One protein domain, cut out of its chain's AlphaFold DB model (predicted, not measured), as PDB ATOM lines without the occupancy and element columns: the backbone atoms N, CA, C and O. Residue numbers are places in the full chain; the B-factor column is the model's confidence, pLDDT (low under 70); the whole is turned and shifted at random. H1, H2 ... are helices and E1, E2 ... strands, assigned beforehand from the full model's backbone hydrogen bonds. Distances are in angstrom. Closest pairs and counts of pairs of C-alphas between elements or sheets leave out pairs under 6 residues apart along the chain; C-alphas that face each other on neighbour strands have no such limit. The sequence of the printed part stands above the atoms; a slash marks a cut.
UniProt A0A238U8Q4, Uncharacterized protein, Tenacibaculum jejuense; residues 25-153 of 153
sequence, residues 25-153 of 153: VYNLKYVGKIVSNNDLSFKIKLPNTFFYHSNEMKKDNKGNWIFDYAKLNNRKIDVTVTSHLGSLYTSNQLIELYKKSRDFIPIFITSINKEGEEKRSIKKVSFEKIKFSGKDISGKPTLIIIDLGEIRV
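This is residues 25 to 153 of the 153 residues of an uncharacterized protein of Tenacibaculum jejuense (UniProt A0A238U8Q4). Two twisted sheets of four strands lie partly face to face as a sandwich with crossed strands, one running E4, E1, E8, E7 and the other E3, E2, E5, E6. H2 packs on the first sheet, over E8 and E7, and a long loop, residues 54 to 66, joins the short H1 to E3. You have 129 residues with two named helices and eight named strands, in the order E1 E2 H1 E3 E4 H2 E5 E6 E7 E8; the first sheet is mixed, the second all antiparallel, and the class is mixed, helices and strands. The whole is compact, with a radius of gyration of the C-alphas of 15.2 A, yet elongated, spanning 49 by 32 by 25 A.

Start at E1, residues 26 to 35; its parallel neighbour is E8, residues 142 to 152, at 14 degrees, with N 29 and O 144 2.8 A apart. Its antiparallel neighbour is E4, residues 76 to 82, where N 30 and O 79 are 2.8 A apart. E7, residues 131 to 135, forms a hairpin with E8, N 135 and O 143 being 2.8 A apart. In the second sheet, look at E2, residues 41 to 47: E3, residues 67 to 70, is antiparallel to it, with N 68 and O 46 at 2.9 A, and so is E5, residues 104 to 112, with N 43 and O 110 at 2.9 A. E5 and E6, residues 118 to 126, form a hairpin, with N 107 and O 123 at 2.8 A. The sheets make a sandwich, two sheets face to face, their strands at 53 degrees. H2, residues 91 to 101, is on the first sheet in two layers, helix over sheet, at a height over the sheet of 10.2 A; its closest C-alphas to E7 are those of Ser 91 and Gly 134, 4.7 A. H1, residues 49 to 53, only grazes both sheets and only just touches H2, with 3 pairs of C-alphas within 8 A, the closest Tyr 52 and Tyr 98 at 5.7 A. In H1 and H2 every O i to N i+4 pair is within hydrogen-bond range.

Find C-alpha 26 at (-7.949, -43.729, 4.610); from there E1 runs 29.0 A. E5 covers 24.9 A and E6 25.4 A. H2 begins at C-alpha 91, (-6.391, -39.273, -2.474), and covers 15.6 A. E8 runs 29.7 A to C-alpha 152 at (-30.807, -26.239, 3.414).

The C-alphas farthest apart, those of Glu 115 and Ser 138, are 50.2 A apart. The printed part has no cut, and its long link is H1 to E3. Look for low confidence, pLDDT under 70, at residues 55 to 56, 62 to 64 and 84 to 88.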
ATOM      1  N   VAL A  25      -5.386 -47.698   5.084       74.31
ATOM      2  CA  VAL A  25      -6.483 -47.040   5.804       74.31
ATOM      3  C   VAL A  25      -6.537 -45.586   5.343       74.31
ATOM      4  O   VAL A  25      -5.519 -44.901   5.309       74.31
ATOM      5  N   TYR A  26      -7.718 -45.120   4.962       84.69
ATOM      6  CA  TYR A  26      -7.949 -43.729   4.610       84.69
ATOM      7  C   TYR A  26      -9.174 -43.214   5.364       84.69
ATOM      8  O   TYR A  26     -10.032 -43.983   5.792       84.69
ATOM      9  N   ASN A  27      -9.245 -41.908   5.559       89.00
ATOM     10  CA  ASN A  27     -10.280 -41.241   6.323       89.00
ATOM     11  C   ASN A  27     -11.116 -40.356   5.403       89.00
ATOM     12  O   ASN A  27     -10.571 -39.579   4.622       89.00
ATOM     13  N   LEU A  28     -12.434 -40.433   5.545       91.62
ATOM     14  CA  LEU A  28     -13.378 -39.497   4.951       91.62
ATOM     15  C   LEU A  28     -13.796 -38.490   6.014       91.62
ATOM     16  O   LEU A  28     -14.491 -38.843   6.965       91.62
ATOM     17  N   LYS A  29     -13.380 -37.236   5.868       93.56
ATOM     18  CA  LYS A  29     -13.806 -36.141   6.732       93.56
ATOM     19  C   LYS A  29     -14.915 -35.351   6.053       93.56
ATOM     20  O   LYS A  29     -14.670 -34.641   5.086       93.56
ATOM     21  N   TYR A  30     -16.119 -35.428   6.597       94.75
ATOM     22  CA  TYR A  30     -17.237 -34.597   6.180       94.75
ATOM     23  C   TYR A  30     -17.224 -33.272   6.921       94.75
ATOM     24  O   TYR A  30     -17.179 -33.246   8.154       94.75
ATOM     25  N   VAL A  31     -17.320 -32.186   6.159       95.44
ATOM     26  CA  VAL A  31     -17.492 -30.833   6.689       95.44
ATOM     27  C   VAL A  31     -18.691 -30.158   6.036       95.44
ATOM     28  O   VAL A  31     -19.045 -30.465   4.901       95.44
ATOM     29  N   GLY A  32     -19.365 -29.278   6.770       95.12
ATOM     30  CA  GLY A  32     -20.518 -28.541   6.255       95.12
ATOM     31  C   GLY A  32     -21.407 -27.986   7.362       95.12
ATOM     32  O   GLY A  32     -21.060 -28.029   8.546       95.12
ATOM     33  N   LYS A  33     -22.574 -27.462   6.988       94.88
ATOM     34  CA  LYS A  33     -23.533 -26.878   7.932       94.88
ATOM     35  C   LYS A  33     -24.973 -27.136   7.503       94.88
ATOM     36  O   LYS A  33     -25.328 -26.920   6.348       94.88
ATOM     37  N   ILE A  34     -25.817 -27.536   8.450       93.69
ATOM     38  CA  ILE A  34     -27.268 -27.581   8.259       93.69
ATOM     39  C   ILE A  34     -27.845 -26.180   8.490       93.69
ATOM     40  O   ILE A  34     -27.629 -25.568   9.540       93.69
ATOM     41  N   VAL A  35     -28.596 -25.680   7.511       93.38
ATOM     42  CA  VAL A  35     -29.286 -24.388   7.570       93.38
ATOM     43  C   VAL A  35     -30.783 -24.641   7.483       93.38
ATOM     44  O   VAL A  35     -31.249 -25.303   6.562       93.38
ATOM     45  N   SER A  36     -31.536 -24.109   8.438       89.50
ATOM     46  CA  SER A  36     -32.993 -24.169   8.434       89.50
ATOM     47  C   SER A  36     -33.553 -22.893   9.041       89.50
ATOM     48  O   SER A  36     -32.956 -22.341   9.972       89.50
ATOM     49  N   ASN A  37     -34.694 -22.456   8.511       86.38
ATOM     50  CA  ASN A  37     -35.423 -21.283   8.991       86.38
ATOM     51  C   ASN A  37     -36.136 -21.554  10.322       86.38
ATOM     52  O   ASN A  37     -36.517 -20.616  11.015       86.38
ATOM     53  N   ASN A  38     -36.293 -22.828  10.685       83.94
ATOM     54  CA  ASN A  38     -36.985 -23.237  11.895       83.94
ATOM     55  C   ASN A  38     -35.994 -23.552  13.024       83.94
ATOM     56  O   ASN A  38     -34.854 -23.991  12.810       83.94
ATOM     57  N   ASP A  39     -36.456 -23.363  14.257       83.50
ATOM     58  CA  ASP A  39     -35.728 -23.731  15.470       83.50
ATOM     59  C   ASP A  39     -35.888 -25.235  15.754       83.50
ATOM     60  O   ASP A  39     -36.580 -25.653  16.680       83.50
ATOM     61  N   LEU A  40     -35.312 -26.051  14.866       88.12
ATOM     62  CA  LEU A  40     -35.312 -27.512  14.944       88.12
ATOM     63  C   LEU A  40     -33.932 -28.025  15.354       88.12
ATOM     64  O   LEU A  40     -32.895 -27.439  15.007       88.12
ATOM     65  N   SER A  41     -33.929 -29.163  16.047       88.81
ATOM     66  CA  SER A  41     -32.724 -29.972  16.226       88.81
ATOM     67  C   SER A  41     -32.635 -31.036  15.130       88.81
ATOM     68  O   SER A  41     -33.643 -31.430  14.539       88.81
ATOM     69  N   PHE A  42     -31.416 -31.474  14.812       91.38
ATOM     70  CA  PHE A  42     -31.169 -32.364  13.680       91.38
ATOM     71  C   PHE A  42     -30.298 -33.548  14.089       91.38
ATOM     72  O   PHE A  42     -29.280 -33.386  14.762       91.38
ATOM     73  N   LYS A  43     -30.662 -34.734  13.606       91.69
ATOM     74  CA  LYS A  43     -29.780 -35.904  13.533       91.69
ATOM     75  C   LYS A  43     -29.516 -36.181  12.061       91.69
ATOM     76  O   LYS A  43     -30.458 -36.166  11.268       91.69
ATOM     77  N   ILE A  44     -28.268 -36.455  11.695       92.56
ATOM     78  CA  ILE A  44     -27.932 -36.781  10.309       92.56
ATOM     79  C   ILE A  44     -27.224 -38.124  10.192       92.56
ATOM     80  O   ILE A  44     -26.518 -38.547  11.109       92.56
ATOM     81  N   LYS A  45     -27.407 -38.781   9.046       92.31
ATOM     82  CA  LYS A  45     -26.582 -39.917   8.633       92.31
ATOM     83  C   LYS A  45     -25.866 -39.598   7.333       92.31
ATOM     84  O   LYS A  45     -26.490 -39.109   6.386       92.31
ATOM     85  N   LEU A  46     -24.575 -39.899   7.309       92.00
ATOM     86  CA  LEU A  46     -23.673 -39.669   6.189       92.00
ATOM     87  C   LEU A  46     -23.208 -41.006   5.610       92.00
ATOM     88  O   LEU A  46     -23.151 -42.001   6.336       92.00
ATOM     89  N   PRO A  47     -22.907 -41.062   4.304       89.81
ATOM     90  CA  PRO A  47     -22.411 -42.291   3.717       89.81
ATOM     91  C   PRO A  47     -21.087 -42.703   4.348       89.81
ATOM     92  O   PRO A  47     -20.225 -41.876   4.646       89.81
ATOM     93  N   ASN A  48     -20.918 -44.001   4.533       87.75
ATOM     94  CA  ASN A  48     -19.652 -44.578   4.956       87.75
ATOM     95  C   ASN A  48     -18.795 -44.935   3.735       87.75
ATOM     96  O   ASN A  48     -19.173 -44.689   2.589       87.75
ATOM     97  N   THR A  49     -17.636 -45.542   3.966       84.88
ATOM     98  CA  THR A  49     -16.741 -45.952   2.878       84.88
ATOM     99  C   THR A  49     -17.350 -47.001   1.954       84.88
ATOM    100  O   THR A  49     -17.056 -46.981   0.762       84.88
ATOM    101  N   PHE A  50     -18.249 -47.858   2.452       83.00
ATOM    102  CA  PHE A  50     -18.938 -48.848   1.624       83.00
ATOM    103  C   PHE A  50     -19.723 -48.176   0.494       83.00
ATOM    104  O   PHE A  50     -19.556 -48.565  -0.653       83.00
ATOM    105  N   PHE A  51     -20.481 -47.110   0.786       86.50
ATOM    106  CA  PHE A  51     -21.249 -46.364  -0.225       86.50
ATOM    107  C   PHE A  51     -20.413 -45.902  -1.430       86.50
ATOM    108  O   PHE A  51     -20.926 -45.846  -2.549       86.50
ATOM    109  N   TYR A  52     -19.146 -45.554  -1.200       85.00
ATOM    110  CA  TYR A  52     -18.254 -45.072  -2.252       85.00
ATOM    111  C   TYR A  52     -17.580 -46.183  -3.055       85.00
ATOM    112  O   TYR A  52     -17.189 -45.948  -4.195       85.00
ATOM    113  N   HIS A  53     -17.439 -47.371  -2.465       82.31
ATOM    114  CA  HIS A  53     -16.808 -48.534  -3.096       82.31
ATOM    115  C   HIS A  53     -17.813 -49.545  -3.652       82.31
ATOM    116  O   HIS A  53     -17.421 -50.472  -4.355       82.31
ATOM    117  N   SER A  54     -19.102 -49.380  -3.359       78.12
ATOM    118  CA  SER A  54     -20.175 -50.220  -3.880       78.12
ATOM    119  C   SER A  54     -21.051 -49.468  -4.881       78.12
ATOM    120  O   SER A  54     -21.480 -48.332  -4.658       78.12
ATOM    121  N   ASN A  55     -21.421 -50.150  -5.967       67.81
ATOM    122  CA  ASN A  55     -22.440 -49.651  -6.897       67.81
ATOM    123  C   ASN A  55     -23.845 -49.697  -6.275       67.81
ATOM    124  O   ASN A  55     -24.722 -48.901  -6.613       67.81
ATOM    125  N   GLU A  56     -24.044 -50.539  -5.264       68.56
ATOM    126  CA  GLU A  56     -25.321 -50.689  -4.577       68.56
ATOM    127  C   GLU A  56     -25.336 -49.958  -3.240       68.56
ATOM    128  O   GLU A  56     -24.398 -50.040  -2.447       68.56
ATOM    129  N   MET A  57     -26.435 -49.264  -2.958       70.69
ATOM    130  CA  MET A  57     -26.698 -48.819  -1.599       70.69
ATOM    131  C   MET A  57     -27.170 -50.040  -0.801       70.69
ATOM    132  O   MET A  57     -28.137 -50.698  -1.180       70.69
ATOM    133  N   LYS A  58     -26.492 -50.361   0.303       70.81
ATOM    134  CA  LYS A  58     -26.852 -51.515   1.130       70.81
ATOM    135  C   LYS A  58     -27.806 -51.101   2.244       70.81
ATOM    136  O   LYS A  58     -27.622 -50.062   2.887       70.81
ATOM    137  N   LYS A  59     -28.821 -51.931   2.468       73.00
ATOM    138  CA  LYS A  59     -29.707 -51.853   3.628       73.00
ATOM    139  C   LYS A  59     -29.320 -52.930   4.642       73.00
ATOM    140  O   LYS A  59     -28.827 -53.988   4.257       73.00
ATOM    141  N   ASP A  60     -29.504 -52.647   5.923       73.88
ATOM    142  CA  ASP A  60     -29.435 -53.648   6.981       73.88
ATOM    143  C   ASP A  60     -30.647 -54.598   6.912       73.88
ATOM    144  O   ASP A  60     -31.580 -54.406   6.127       73.88
ATOM    145  N   ASN A  61     -30.663 -55.612   7.779       73.50
ATOM    146  CA  ASN A  61     -31.748 -56.600   7.856       73.50
ATOM    147  C   ASN A  61     -33.106 -55.990   8.256       73.50
ATOM    148  O   ASN A  61     -34.128 -56.664   8.192       73.50
ATOM    149  N   LYS A  62     -33.122 -54.725   8.687       68.38
ATOM    150  CA  LYS A  62     -34.318 -53.953   9.043       68.38
ATOM    151  C   LYS A  62     -34.709 -52.968   7.933       68.38
ATOM    152  O   LYS A  62     -35.590 -52.137   8.138       68.38
ATOM    153  N   GLY A  63     -34.055 -53.026   6.769       65.75
ATOM    154  CA  GLY A  63     -34.313 -52.146   5.633       65.75
ATOM    155  C   GLY A  63     -33.721 -50.735   5.763       65.75
ATOM    156  O   GLY A  63     -33.996 -49.891   4.905       65.75
ATOM    157  N   ASN A  64     -32.909 -50.451   6.786       67.56
ATOM    158  CA  ASN A  64     -32.263 -49.150   6.959       67.56
ATOM    159  C   ASN A  64     -30.988 -49.065   6.134       67.56
ATOM    160  O   ASN A  64     -30.174 -49.979   6.139       67.56
ATOM    161  N   TRP A  65     -30.752 -47.926   5.494       75.06
ATOM    162  CA  TRP A  65     -29.489 -47.680   4.805       75.06
ATOM    163  C   TRP A  65     -28.297 -47.728   5.772       75.06
ATOM    164  O   TRP A  65     -28.337 -47.103   6.835       75.06
ATOM    165  N   ILE A  66     -27.239 -48.445   5.383       77.19
ATOM    166  CA  ILE A  66     -26.000 -48.573   6.163       77.19
ATOM    167  C   ILE A  66     -25.172 -47.291   5.999       77.19
ATOM    168  O   ILE A  66     -24.340 -47.178   5.104       77.19
ATOM    169  N   PHE A  67     -25.490 -46.301   6.828       83.88
ATOM    170  CA  PHE A  67     -24.900 -44.963   6.873       83.88
ATOM    171  C   PHE A  67     -24.526 -44.649   8.323       83.88
ATOM    172  O   PHE A  67     -25.232 -45.069   9.246       83.88
ATOM    173  N   ASP A  68     -23.474 -43.862   8.521       83.62
ATOM    174  CA  ASP A  68     -22.975 -43.540   9.855       83.62
ATOM    175  C   ASP A  68     -23.670 -42.300  10.407       83.62
ATOM    176  O   ASP A  68     -23.856 -41.299   9.709       83.62
ATOM    177  N   TYR A  69     -24.067 -42.354  11.681       83.81
ATOM    178  CA  TYR A  69     -24.602 -41.182  12.365       83.81
ATOM    179  C   TYR A  69     -23.510 -40.130  12.520       83.81
ATOM    180  O   TYR A  69     -22.454 -40.392  13.094       83.81
ATOM    181  N   ALA A  70     -23.806 -38.913  12.080       86.44
ATOM    182  CA  ALA A  70     -22.932 -37.778  12.295       86.44
ATOM    183  C   ALA A  70     -23.426 -36.960  13.490       86.44
ATOM    184  O   ALA A  70     -24.571 -36.496  13.523       86.44
ATOM    185  N   LYS A  71     -22.546 -36.773  14.479       82.81
ATOM    186  CA  LYS A  71     -22.786 -35.826  15.569       82.81
ATOM    187  C   LYS A  71     -22.663 -34.410  15.014       82.81
ATOM    188  O   LYS A  71     -21.661 -34.073  14.390       82.81
ATOM    189  N   LEU A  72     -23.683 -33.594  15.252       88.12
ATOM    190  CA  LEU A  72     -23.664 -32.179  14.910       88.12
ATOM    191  C   LEU A  72     -23.241 -31.363  16.127       88.12
ATOM    192  O   LEU A  72     -23.742 -31.590  17.226       88.12
ATOM    193  N   ASN A  73     -22.380 -30.371  15.914       86.62
ATOM    194  CA  ASN A  73     -22.076 -29.349  16.912       86.62
ATOM    195  C   ASN A  73     -22.529 -27.990  16.371       86.62
ATOM    196  O   ASN A  73     -22.019 -27.538  15.346       86.62
ATOM    197  N   ASN A  74     -23.523 -27.357  17.000       87.12
ATOM    198  CA  ASN A  74     -24.124 -26.101  16.523       87.12
ATOM    199  C   ASN A  74     -24.495 -26.140  15.028       87.12
ATOM    200  O   ASN A  74     -24.154 -25.240  14.258       87.12
ATOM    201  N   ARG A  75     -25.160 -27.225  14.606       89.00
ATOM    202  CA  ARG A  75     -25.547 -27.513  13.208       89.00
ATOM    203  C   ARG A  75     -24.373 -27.675  12.227       89.00
ATOM    204  O   ARG A  75     -24.613 -27.828  11.030       89.00
ATOM    205  N   LYS A  76     -23.121 -27.668  12.695       93.50
ATOM    206  CA  LYS A  76     -21.942 -27.967  11.878       93.50
ATOM    207  C   LYS A  76     -21.708 -29.468  11.814       93.50
ATOM    208  O   LYS A  76     -21.820 -30.171  12.821       93.50
ATOM    209  N   ILE A  77     -21.364 -29.919  10.619       93.19
ATOM    210  CA  ILE A  77     -20.874 -31.258  10.335       93.19
ATOM    211  C   ILE A  77     -19.352 -31.181  10.446       93.19
ATOM    212  O   ILE A  77     -18.726 -30.408   9.726       93.19
ATOM    213  N   ASP A  78     -18.776 -31.947  11.364       92.81
ATOM    214  CA  ASP A  78     -17.337 -32.217  11.431       92.81
ATOM    215  C   ASP A  78     -17.176 -33.656  11.921       92.81
ATOM    216  O   ASP A  78     -17.163 -33.933  13.122       92.81
ATOM    217  N   VAL A  79     -17.198 -34.594  10.975       91.12
ATOM    218  CA  VAL A  79     -17.192 -36.029  11.271       91.12
ATOM    219  C   VAL A  79     -16.182 -36.723  10.384       91.12
ATOM    220  O   VAL A  79     -16.149 -36.503   9.178       91.12
ATOM    221  N   THR A  80     -15.364 -37.577  10.992       90.25
ATOM    222  CA  THR A  80     -14.387 -38.399  10.283       90.25
ATOM    223  C   THR A  80     -14.812 -39.859  10.345       90.25
ATOM    224  O   THR A  80     -15.039 -40.388  11.430       90.25
ATOM    225  N   VAL A  81     -14.914 -40.493   9.181       87.25
ATOM    226  CA  VAL A  81     -15.184 -41.921   9.011       87.25
ATOM    227  C   VAL A  81     -13.903 -42.583   8.532       87.25
ATOM    228  O   VAL A  81     -13.370 -42.233   7.478       87.25
ATOM    229  N   THR A  82     -13.400 -43.535   9.303       84.62
ATOM    230  CA  THR A  82     -12.213 -44.307   8.935       84.62
ATOM    231  C   THR A  82     -12.608 -45.491   8.065       84.62
ATOM    232  O   THR A  82     -13.531 -46.236   8.384       84.62
ATOM    233  N   SER A  83     -11.896 -45.679   6.957       81.12
ATOM    234  CA  SER A  83     -12.071 -46.830   6.085       81.12
ATOM    235  C   SER A  83     -11.616 -48.108   6.771       81.12
ATOM    236  O   SER A  83     -10.482 -48.206   7.231       81.12
ATOM    237  N   HIS A  84     -12.477 -49.120   6.745       69.62
ATOM    238  CA  HIS A  84     -12.098 -50.495   7.065       69.62
ATOM    239  C   HIS A  84     -11.345 -51.184   5.916       69.62
ATOM    240  O   HIS A  84     -10.792 -52.262   6.106       69.62
ATOM    241  N   LEU A  85     -11.333 -50.577   4.725       66.19
ATOM    242  CA  LEU A  85     -10.620 -51.073   3.553       66.19
ATOM    243  C   LEU A  85      -9.286 -50.344   3.409       66.19
ATOM    244  O   LEU A  85      -9.251 -49.108   3.407       66.19
ATOM    245  N   GLY A  86      -8.214 -51.116   3.239       64.44
ATOM    246  CA  GLY A  86      -6.945 -50.608   2.741       64.44
ATOM    247  C   GLY A  86      -7.093 -50.144   1.288       64.44
ATOM    248  O   GLY A  86      -7.603 -50.878   0.448       64.44
ATOM    249  N   SER A  87      -6.680 -48.919   0.988       63.38
ATOM    250  CA  SER A  87      -6.629 -48.331  -0.340       63.38
ATOM    251  C   SER A  87      -5.190 -48.306  -0.838       63.38
ATOM    252  O   SER A  87      -4.320 -47.711  -0.210       63.38
ATOM    253  N   LEU A  88      -4.972 -48.894  -2.012       69.44
ATOM    254  CA  LEU A  88      -3.752 -48.713  -2.804       69.44
ATOM    255  C   LEU A  88      -3.778 -47.400  -3.613       69.44
ATOM    256  O   LEU A  88      -2.814 -47.073  -4.299       69.44
ATOM    257  N   TYR A  89      -4.894 -46.669  -3.565       76.06
ATOM    258  CA  TYR A  89      -5.114 -45.439  -4.315       76.06
ATOM    259  C   TYR A  89      -4.689 -44.208  -3.518       76.06
ATOM    260  O   TYR A  89      -4.968 -44.103  -2.320       76.06
ATOM    261  N   THR A  90      -4.100 -43.245  -4.225       84.56
ATOM    262  CA  THR A  90      -3.891 -41.874  -3.738       84.56
ATOM    263  C   THR A  90      -5.223 -41.164  -3.500       84.56
ATOM    264  O   THR A  90      -6.265 -41.548  -4.042       84.56
ATOM    265  N   SER A  91      -5.196 -40.075  -2.731       87.88
ATOM    266  CA  SER A  91      -6.391 -39.273  -2.474       87.88
ATOM    267  C   SER A  91      -7.090 -38.791  -3.754       87.88
ATOM    268  O   SER A  91      -8.314 -38.878  -3.851       87.88
ATOM    269  N   ASN A  92      -6.331 -38.359  -4.766       89.00
ATOM    270  CA  ASN A  92      -6.881 -37.912  -6.050       89.00
ATOM    271  C   ASN A  92      -7.589 -39.044  -6.804       89.00
ATOM    272  O   ASN A  92      -8.699 -38.852  -7.294       89.00
ATOM    273  N   GLN A  93      -6.991 -40.237  -6.840       88.81
ATOM    274  CA  GLN A  93      -7.594 -41.409  -7.481       88.81
ATOM    275  C   GLN A  93      -8.895 -41.836  -6.787       88.81
ATOM    276  O   GLN A  93      -9.865 -42.179  -7.459       88.81
ATOM    277  N   LEU A  94      -8.949 -41.770  -5.452       88.38
ATOM    278  CA  LEU A  94     -10.183 -42.031  -4.704       88.38
ATOM    279  C   LEU A  94     -11.265 -40.991  -5.016       88.38
ATOM    280  O   LEU A  94     -12.412 -41.355  -5.250       88.38
ATOM    281  N   ILE A  95     -10.911 -39.704  -5.072       90.31
ATOM    282  CA  ILE A  95     -11.858 -38.635  -5.421       90.31
ATOM    283  C   ILE A  95     -12.422 -38.841  -6.835       90.31
ATOM    284  O   ILE A  95     -13.629 -38.688  -7.039       90.31
ATOM    285  N   GLU A  96     -11.582 -39.207  -7.805       90.00
ATOM    286  CA  GLU A  96     -12.035 -39.535  -9.161       90.00
ATOM    287  C   GLU A  96     -12.961 -40.750  -9.186       90.00
ATOM    288  O   GLU A  96     -13.998 -40.710  -9.849       90.00
ATOM    289  N   LEU A  97     -12.622 -41.813  -8.450       87.56
ATOM    290  CA  LEU A  97     -13.462 -43.004  -8.333       87.56
ATOM    291  C   LEU A  97     -14.851 -42.644  -7.799       87.56
ATOM    292  O   LEU A  97     -15.859 -43.077  -8.353       87.56
ATOM    293  N   TYR A  98     -14.908 -41.812  -6.758       87.75
ATOM    294  CA  TYR A  98     -16.170 -41.402  -6.148       87.75
ATOM    295  C   TYR A  98     -17.015 -40.598  -7.129       87.75
ATOM    296  O   TYR A  98     -18.213 -40.836  -7.242       87.75
ATOM    297  N   LYS A  99     -16.392 -39.663  -7.858       86.94
ATOM    298  CA  LYS A  99     -17.070 -38.842  -8.870       86.94
ATOM    299  C   LYS A  99     -17.598 -39.655 -10.049       86.94
ATOM    300  O   LYS A  99     -18.593 -39.266 -10.640       86.94
ATOM    301  N   LYS A 100     -16.937 -40.760 -10.400       85.81
ATOM    302  CA  LYS A 100     -17.372 -41.643 -11.491       85.81
ATOM    303  C   LYS A 100     -18.507 -42.576 -11.089       85.81
ATOM    304  O   LYS A 100     -19.289 -42.966 -11.949       85.81
ATOM    305  N   SER A 101     -18.580 -42.980  -9.820       79.56
ATOM    306  CA  SER A 101     -19.559 -43.981  -9.397       79.56
ATOM    307  C   SER A 101     -20.970 -43.412  -9.240       79.56
ATOM    308  O   SER A 101     -21.937 -44.158  -9.404       79.56
ATOM    309  N   ARG A 102     -21.113 -42.121  -8.895       83.44
ATOM    310  CA  ARG A 102     -22.405 -41.481  -8.594       83.44
ATOM    311  C   ARG A 102     -22.367 -39.963  -8.810       83.44
ATOM    312  O   ARG A 102     -21.356 -39.324  -8.551       83.44
ATOM    313  N   ASP A 103     -23.530 -39.382  -9.108       88.94
ATOM    314  CA  ASP A 103     -23.672 -37.926  -9.297       88.94
ATOM    315  C   ASP A 103     -23.985 -37.156  -8.000       88.94
ATOM    316  O   ASP A 103     -23.920 -35.925  -7.955       88.94
ATOM    317  N   PHE A 104     -24.388 -37.851  -6.929       90.75
ATOM    318  CA  PHE A 104     -24.831 -37.216  -5.685       90.75
ATOM    319  C   PHE A 104     -24.528 -38.035  -4.427       90.75
ATOM    320  O   PHE A 104     -24.495 -39.267  -4.441       90.75
ATOM    321  N   ILE A 105     -24.380 -37.329  -3.301       90.62
ATOM    322  CA  ILE A 105     -24.326 -37.904  -1.956       90.62
ATOM    323  C   ILE A 105     -25.711 -37.788  -1.305       90.62
ATOM    324  O   ILE A 105     -26.224 -36.672  -1.173       90.62
ATOM    325  N   PRO A 106     -26.341 -38.894  -0.872       91.56
ATOM    326  CA  PRO A 106     -27.534 -38.836  -0.043       91.56
ATOM    327  C   PRO A 106     -27.164 -38.551   1.419       91.56
ATOM    328  O   PRO A 106     -26.324 -39.227   2.009       91.56
ATOM    329  N   ILE A 107     -27.841 -37.578   2.016       92.31
ATOM    330  CA  ILE A 107     -27.741 -37.224   3.432       92.31
ATOM    331  C   ILE A 107     -29.113 -37.440   4.048       92.31
ATOM    332  O   ILE A 107     -30.092 -36.803   3.650       92.31
ATOM    333  N   PHE A 108     -29.195 -38.345   5.017       91.88
ATOM    334  CA  PHE A 108     -30.435 -38.578   5.752       91.88
ATOM    335  C   PHE A 108     -30.513 -37.583   6.893       91.88
ATOM    336  O   PHE A 108     -29.576 -37.489   7.680       91.88
ATOM    337  N   ILE A 109     -31.622 -36.859   6.982       92.44
ATOM    338  CA  ILE A 109     -31.825 -35.806   7.973       92.44
ATOM    339  C   ILE A 109     -33.121 -36.100   8.716       92.44
ATOM    340  O   ILE A 109     -34.198 -36.143   8.115       92.44
ATOM    341  N   THR A 110     -33.010 -36.285  10.025       93.44
ATOM    342  CA  THR A 110     -34.145 -36.314  10.944       93.44
ATOM    343  C   THR A 110     -34.208 -34.968  11.646       93.44
ATOM    344  O   THR A 110     -33.290 -34.624  12.391       93.44
ATOM    345  N   SER A 111     -35.271 -34.215  11.389       92.75
ATOM    346  CA  SER A 111     -35.568 -32.958  12.080       92.75
ATOM    347  C   SER A 111     -36.469 -33.251  13.271       92.75
ATOM    348  O   SER A 111     -37.355 -34.092  13.150       92.75
ATOM    349  N   ILE A 112     -36.242 -32.577  14.395       93.19
ATOM    350  CA  ILE A 112     -36.971 -32.803  15.644       93.19
ATOM    351  C   ILE A 112     -37.446 -31.444  16.160       93.19
ATOM    352  O   ILE A 112     -36.618 -30.541  16.348       93.19
ATOM    353  N   ASN A 113     -38.762 -31.286  16.326       92.25
ATOM    354  CA  ASN A 113     -39.368 -30.064  16.869       92.25
ATOM    355  C   ASN A 113     -39.274 -30.011  18.403       92.25
ATOM    356  O   ASN A 113     -38.675 -30.882  19.037       92.25
ATOM    357  N   LYS A 114     -39.827 -28.949  18.998       89.69
ATOM    358  CA  LYS A 114     -39.799 -28.733  20.453       89.69
ATOM    359  C   LYS A 114     -40.670 -29.745  21.193       89.69
ATOM    360  O   LYS A 114     -40.346 -30.098  22.321       89.69
ATOM    361  N   GLU A 115     -41.715 -30.245  20.539       92.19
ATOM    362  CA  GLU A 115     -42.586 -31.308  21.035       92.19
ATOM    363  C   GLU A 115     -41.953 -32.712  20.924       92.19
ATOM    364  O   GLU A 115     -42.484 -33.674  21.474       92.19
ATOM    365  N   GLY A 116     -40.800 -32.846  20.253       90.25
ATOM    366  CA  GLY A 116     -40.080 -34.112  20.083       90.25
ATOM    367  C   GLY A 116     -40.513 -34.951  18.873       90.25
ATOM    368  O   GLY A 116     -40.015 -36.064  18.696       90.25
ATOM    369  N   GLU A 117     -41.396 -34.440  18.018       91.94
ATOM    370  CA  GLU A 117     -41.826 -35.102  16.790       91.94
ATOM    371  C   GLU A 117     -40.690 -35.158  15.764       91.94
ATOM    372  O   GLU A 117     -40.058 -34.150  15.427       91.94
ATOM    373  N   GLU A 118     -40.441 -36.357  15.233       94.00
ATOM    374  CA  GLU A 118     -39.381 -36.599  14.261       94.00
ATOM    375  C   GLU A 118     -39.913 -36.586  12.819       94.00
ATOM    376  O   GLU A 118     -40.747 -37.406  12.432       94.00
ATOM    377  N   LYS A 119     -39.338 -35.732  11.964       91.88
ATOM    378  CA  LYS A 119     -39.569 -35.739  10.511       91.88
ATOM    379  C   LYS A 119     -38.313 -36.170   9.766       91.88
ATOM    380  O   LYS A 119     -37.280 -35.501   9.817       91.88
ATOM    381  N   ARG A 120     -38.405 -37.281   9.033       92.12
ATOM    382  CA  ARG A 120     -37.295 -37.845   8.247       92.12
ATOM    383  C   ARG A 120     -37.333 -37.346   6.807       92.12
ATOM    384  O   ARG A 120     -38.387 -37.309   6.180       92.12
ATOM    385  N   SER A 121     -36.170 -36.998   6.274       90.75
ATOM    386  CA  SER A 121     -35.990 -36.559   4.891       90.75
ATOM    387  C   SER A 121     -34.639 -37.017   4.339       90.75
ATOM    388  O   SER A 121     -33.732 -37.377   5.093       90.75
ATOM    389  N   ILE A 122     -34.509 -37.025   3.011       91.50
ATOM    390  CA  ILE A 122     -33.262 -37.350   2.314       91.50
ATOM    391  C   ILE A 122     -32.896 -36.159   1.440       91.50
ATOM    392  O   ILE A 122     -33.653 -35.793   0.541       91.50
ATOM    393  N   LYS A 123     -31.717 -35.580   1.667       92.75
ATOM    394  CA  LYS A 123     -31.157 -34.556   0.790       92.75
ATOM    395  C   LYS A 123     -30.122 -35.178  -0.135       92.75
ATOM    396  O   LYS A 123     -29.182 -35.809   0.331       92.75
ATOM    397  N   LYS A 124     -30.275 -34.974  -1.440       93.00
ATOM    398  CA  LYS A 124     -29.260 -35.333  -2.436       93.00
ATOM    399  C   LYS A 124     -28.375 -34.116  -2.696       93.00
ATOM    400  O   LYS A 124     -28.873 -33.095  -3.169       93.00
ATOM    401  N   VAL A 125     -27.093 -34.205  -2.359       93.00
ATOM    402  CA  VAL A 125     -26.099 -33.158  -2.634       93.00
ATOM    403  C   VAL A 125     -25.325 -33.557  -3.884       93.00
ATOM    404  O   VAL A 125     -24.623 -34.565  -3.862       93.00
ATOM    405  N   SER A 126     -25.488 -32.802  -4.974       92.56
ATOM    406  CA  SER A 126     -24.752 -33.042  -6.226       92.56
ATOM    407  C   SER A 126     -23.250 -32.920  -5.992       92.56
ATOM    408  O   SER A 126     -22.810 -31.996  -5.307       92.56
ATOM    409  N   PHE A 127     -22.472 -33.813  -6.598       90.25
ATOM    410  CA  PHE A 127     -21.013 -33.806  -6.529       90.25
ATOM    411  C   PHE A 127     -20.396 -32.528  -7.094       90.25
ATOM    412  O   PHE A 127     -19.340 -32.111  -6.628       90.25
ATOM    413  N   GLU A 128     -21.075 -31.854  -8.021       90.12
ATOM    414  CA  GLU A 128     -20.659 -30.547  -8.545       90.12
ATOM    415  C   GLU A 128     -20.629 -29.460  -7.462       90.12
ATOM    416  O   GLU A 128     -19.858 -28.509  -7.543       90.12
ATOM    417  N   LYS A 129     -21.470 -29.599  -6.429       91.00
ATOM    418  CA  LYS A 129     -21.538 -28.665  -5.297       91.00
ATOM    419  C   LYS A 129     -20.592 -29.045  -4.161       91.00
ATOM    420  O   LYS A 129     -20.439 -28.264  -3.225       91.00
ATOM    421  N   ILE A 130     -19.987 -30.228  -4.227       93.38
ATOM    422  CA  ILE A 130     -19.114 -30.755  -3.184       93.38
ATOM    423  C   ILE A 130     -17.675 -30.401  -3.522       93.38
ATOM    424  O   ILE A 130     -17.174 -30.714  -4.604       93.38
ATOM    425  N   LYS A 131     -16.974 -29.794  -2.564       94.94
ATOM    426  CA  LYS A 131     -15.531 -29.590  -2.698       94.94
ATOM    427  C   LYS A 131     -14.817 -30.781  -2.083       94.94
ATOM    428  O   LYS A 131     -14.935 -31.050  -0.889       94.94
ATOM    429  N   PHE A 132     -14.078 -31.490  -2.924       92.50
ATOM    430  CA  PHE A 132     -13.210 -32.576  -2.500       92.50
ATOM    431  C   PHE A 132     -11.778 -32.071  -2.398       92.50
ATOM    432  O   PHE A 132     -11.296 -31.388  -3.301       92.50
ATOM    433  N   SER A 133     -11.081 -32.451  -1.334       93.62
ATOM    434  CA  SER A 133      -9.635 -32.255  -1.239       93.62
ATOM    435  C   SER A 133      -8.974 -33.451  -0.577       93.62
ATOM    436  O   SER A 133      -9.504 -33.994   0.392       93.62
ATOM    437  N   GLY A 134      -7.815 -33.834  -1.092       90.31
ATOM    438  CA  GLY A 134      -7.027 -34.956  -0.612       90.31
ATOM    439  C   GLY A 134      -5.764 -34.511   0.116       90.31
ATOM    440  O   GLY A 134      -5.152 -33.508  -0.252       90.31
ATOM    441  N   LYS A 135      -5.359 -35.255   1.144       87.88
ATOM    442  CA  LYS A 135      -4.054 -35.109   1.785       87.88
ATOM    443  C   LYS A 135      -3.426 -36.480   1.987       87.88
ATOM    444  O   LYS A 135      -3.848 -37.243   2.857       87.88
ATOM    445  N   ASP A 136      -2.395 -36.751   1.200       84.38
ATOM    446  CA  ASP A 136      -1.554 -37.935   1.323       84.38
ATOM    447  C   ASP A 136      -0.316 -37.560   2.150       84.38
ATOM    448  O   ASP A 136       0.446 -36.667   1.780       84.38
ATOM    449  N   ILE A 137      -0.140 -38.182   3.318       78.25
ATOM    450  CA  ILE A 137       1.026 -37.962   4.183       78.25
ATOM    451  C   ILE A 137       1.711 -39.308   4.380       78.25
ATOM    452  O   ILE A 137       1.075 -40.254   4.840       78.25
ATOM    453  N   SER A 138       3.008 -39.380   4.075       77.00
ATOM    454  CA  SER A 138       3.797 -40.601   4.271       77.00
ATOM    455  C   SER A 138       3.659 -41.130   5.704       77.00
ATOM    456  O   SER A 138       3.771 -40.371   6.671       77.00
ATOM    457  N   GLY A 139       3.367 -42.425   5.833       72.56
ATOM    458  CA  GLY A 139       3.180 -43.096   7.120       72.56
ATOM    459  C   GLY A 139       1.886 -42.745   7.867       72.56
ATOM    460  O   GLY A 139       1.725 -43.170   9.009       72.56
ATOM    461  N   LYS A 140       0.955 -41.988   7.267       77.06
ATOM    462  CA  LYS A 140      -0.371 -41.717   7.844       77.06
ATOM    463  C   LYS A 140      -1.487 -42.146   6.892       77.06
ATOM    464  O   LYS A 140      -1.279 -42.167   5.681       77.06
ATOM    465  N   PRO A 141      -2.690 -42.422   7.424       78.25
ATOM    466  CA  PRO A 141      -3.869 -42.627   6.599       78.25
ATOM    467  C   PRO A 141      -4.116 -41.456   5.646       78.25
ATOM    468  O   PRO A 141      -4.107 -40.298   6.078       78.25
ATOM    469  N   THR A 142      -4.395 -41.757   4.377       86.19
ATOM    470  CA  THR A 142      -4.863 -40.762   3.403       86.19
ATOM    471  C   THR A 142      -6.118 -40.080   3.940       86.19
ATOM    472  O   THR A 142      -7.021 -40.740   4.445       86.19
ATOM    473  N   LEU A 143      -6.200 -38.756   3.845       89.12
ATOM    474  CA  LEU A 143      -7.373 -37.995   4.271       89.12
ATOM    475  C   LEU A 143      -8.080 -37.406   3.054       89.12
ATOM    476  O   LEU A 143      -7.476 -36.660   2.289       89.12
ATOM    477  N   ILE A 144      -9.370 -37.685   2.915       92.31
ATOM    478  CA  ILE A 144     -10.248 -37.057   1.930       92.31
ATOM    479  C   ILE A 144     -11.238 -36.190   2.688       92.31
ATOM    480  O   ILE A 144     -11.982 -36.679   3.534       92.31
ATOM    481  N   ILE A 145     -11.253 -34.902   2.383       94.31
ATOM    482  CA  ILE A 145     -12.229 -33.956   2.912       94.31
ATOM    483  C   ILE A 145     -13.352 -33.823   1.889       94.31
ATOM    484  O   ILE A 145     -13.098 -33.588   0.708       94.31
ATOM    485  N   ILE A 146     -14.582 -33.981   2.367       95.06
ATOM    486  CA  ILE A 146     -15.827 -33.881   1.614       95.06
ATOM    487  C   ILE A 146     -16.592 -32.693   2.192       95.06
ATOM    488  O   ILE A 146     -17.281 -32.814   3.209       95.06
ATOM    489  N   ASP A 147     -16.420 -31.529   1.574       96.00
ATOM    490  CA  ASP A 147     -17.115 -30.309   1.969       96.00
ATOM    491  C   ASP A 147     -18.475 -30.235   1.281       96.00
ATOM    492  O   ASP A 147     -18.586 -30.032   0.069       96.00
ATOM    493  N   LEU A 148     -19.510 -30.432   2.091       95.38
ATOM    494  CA  LEU A 148     -20.911 -30.436   1.699       95.38
ATOM    495  C   LEU A 148     -21.495 -29.017   1.611       95.38
ATOM    496  O   LEU A 148     -22.645 -28.862   1.196       95.38
ATOM    497  N   GLY A 149     -20.741 -27.994   2.026       94.38
ATOM    498  CA  GLY A 149     -21.199 -26.614   2.098       94.38
ATOM    499  C   GLY A 149     -22.400 -26.440   3.029       94.38
ATOM    500  O   GLY A 149     -22.468 -27.011   4.124       94.38
ATOM    501  N   GLU A 150     -23.362 -25.626   2.594       94.44
ATOM    502  CA  GLU A 150     -24.623 -25.422   3.305       94.44
ATOM    503  C   GLU A 150     -25.722 -26.351   2.786       94.44
ATOM    504  O   GLU A 150     -26.110 -26.316   1.615       94.44
ATOM    505  N   ILE A 151     -26.295 -27.133   3.694       92.88
ATOM    506  CA  ILE A 151     -27.419 -28.018   3.411       92.88
ATOM    507  C   ILE A 151     -28.684 -27.373   3.965       92.88
ATOM    508  O   ILE A 151     -28.899 -27.339   5.177       92.88
ATOM    509  N   ARG A 152     -29.523 -26.859   3.061       90.75
ATOM    510  CA  ARG A 152     -30.807 -26.239   3.414       90.75
ATOM    511  C   ARG A 152     -31.906 -27.283   3.614       90.75
ATOM    512  O   ARG A 152     -32.139 -28.098   2.703       90.75
ATOM    513  N   VAL A 153     -32.552 -27.212   4.780       85.38
ATOM    514  CA  VAL A 153     -33.612 -28.107   5.278       85.38
ATOM    515  C   VAL A 153     -34.862 -27.318   5.631       85.38
ATOM    516  O   VAL A 153     -34.747 -26.339   6.409       85.38
TER     517      VAL A 153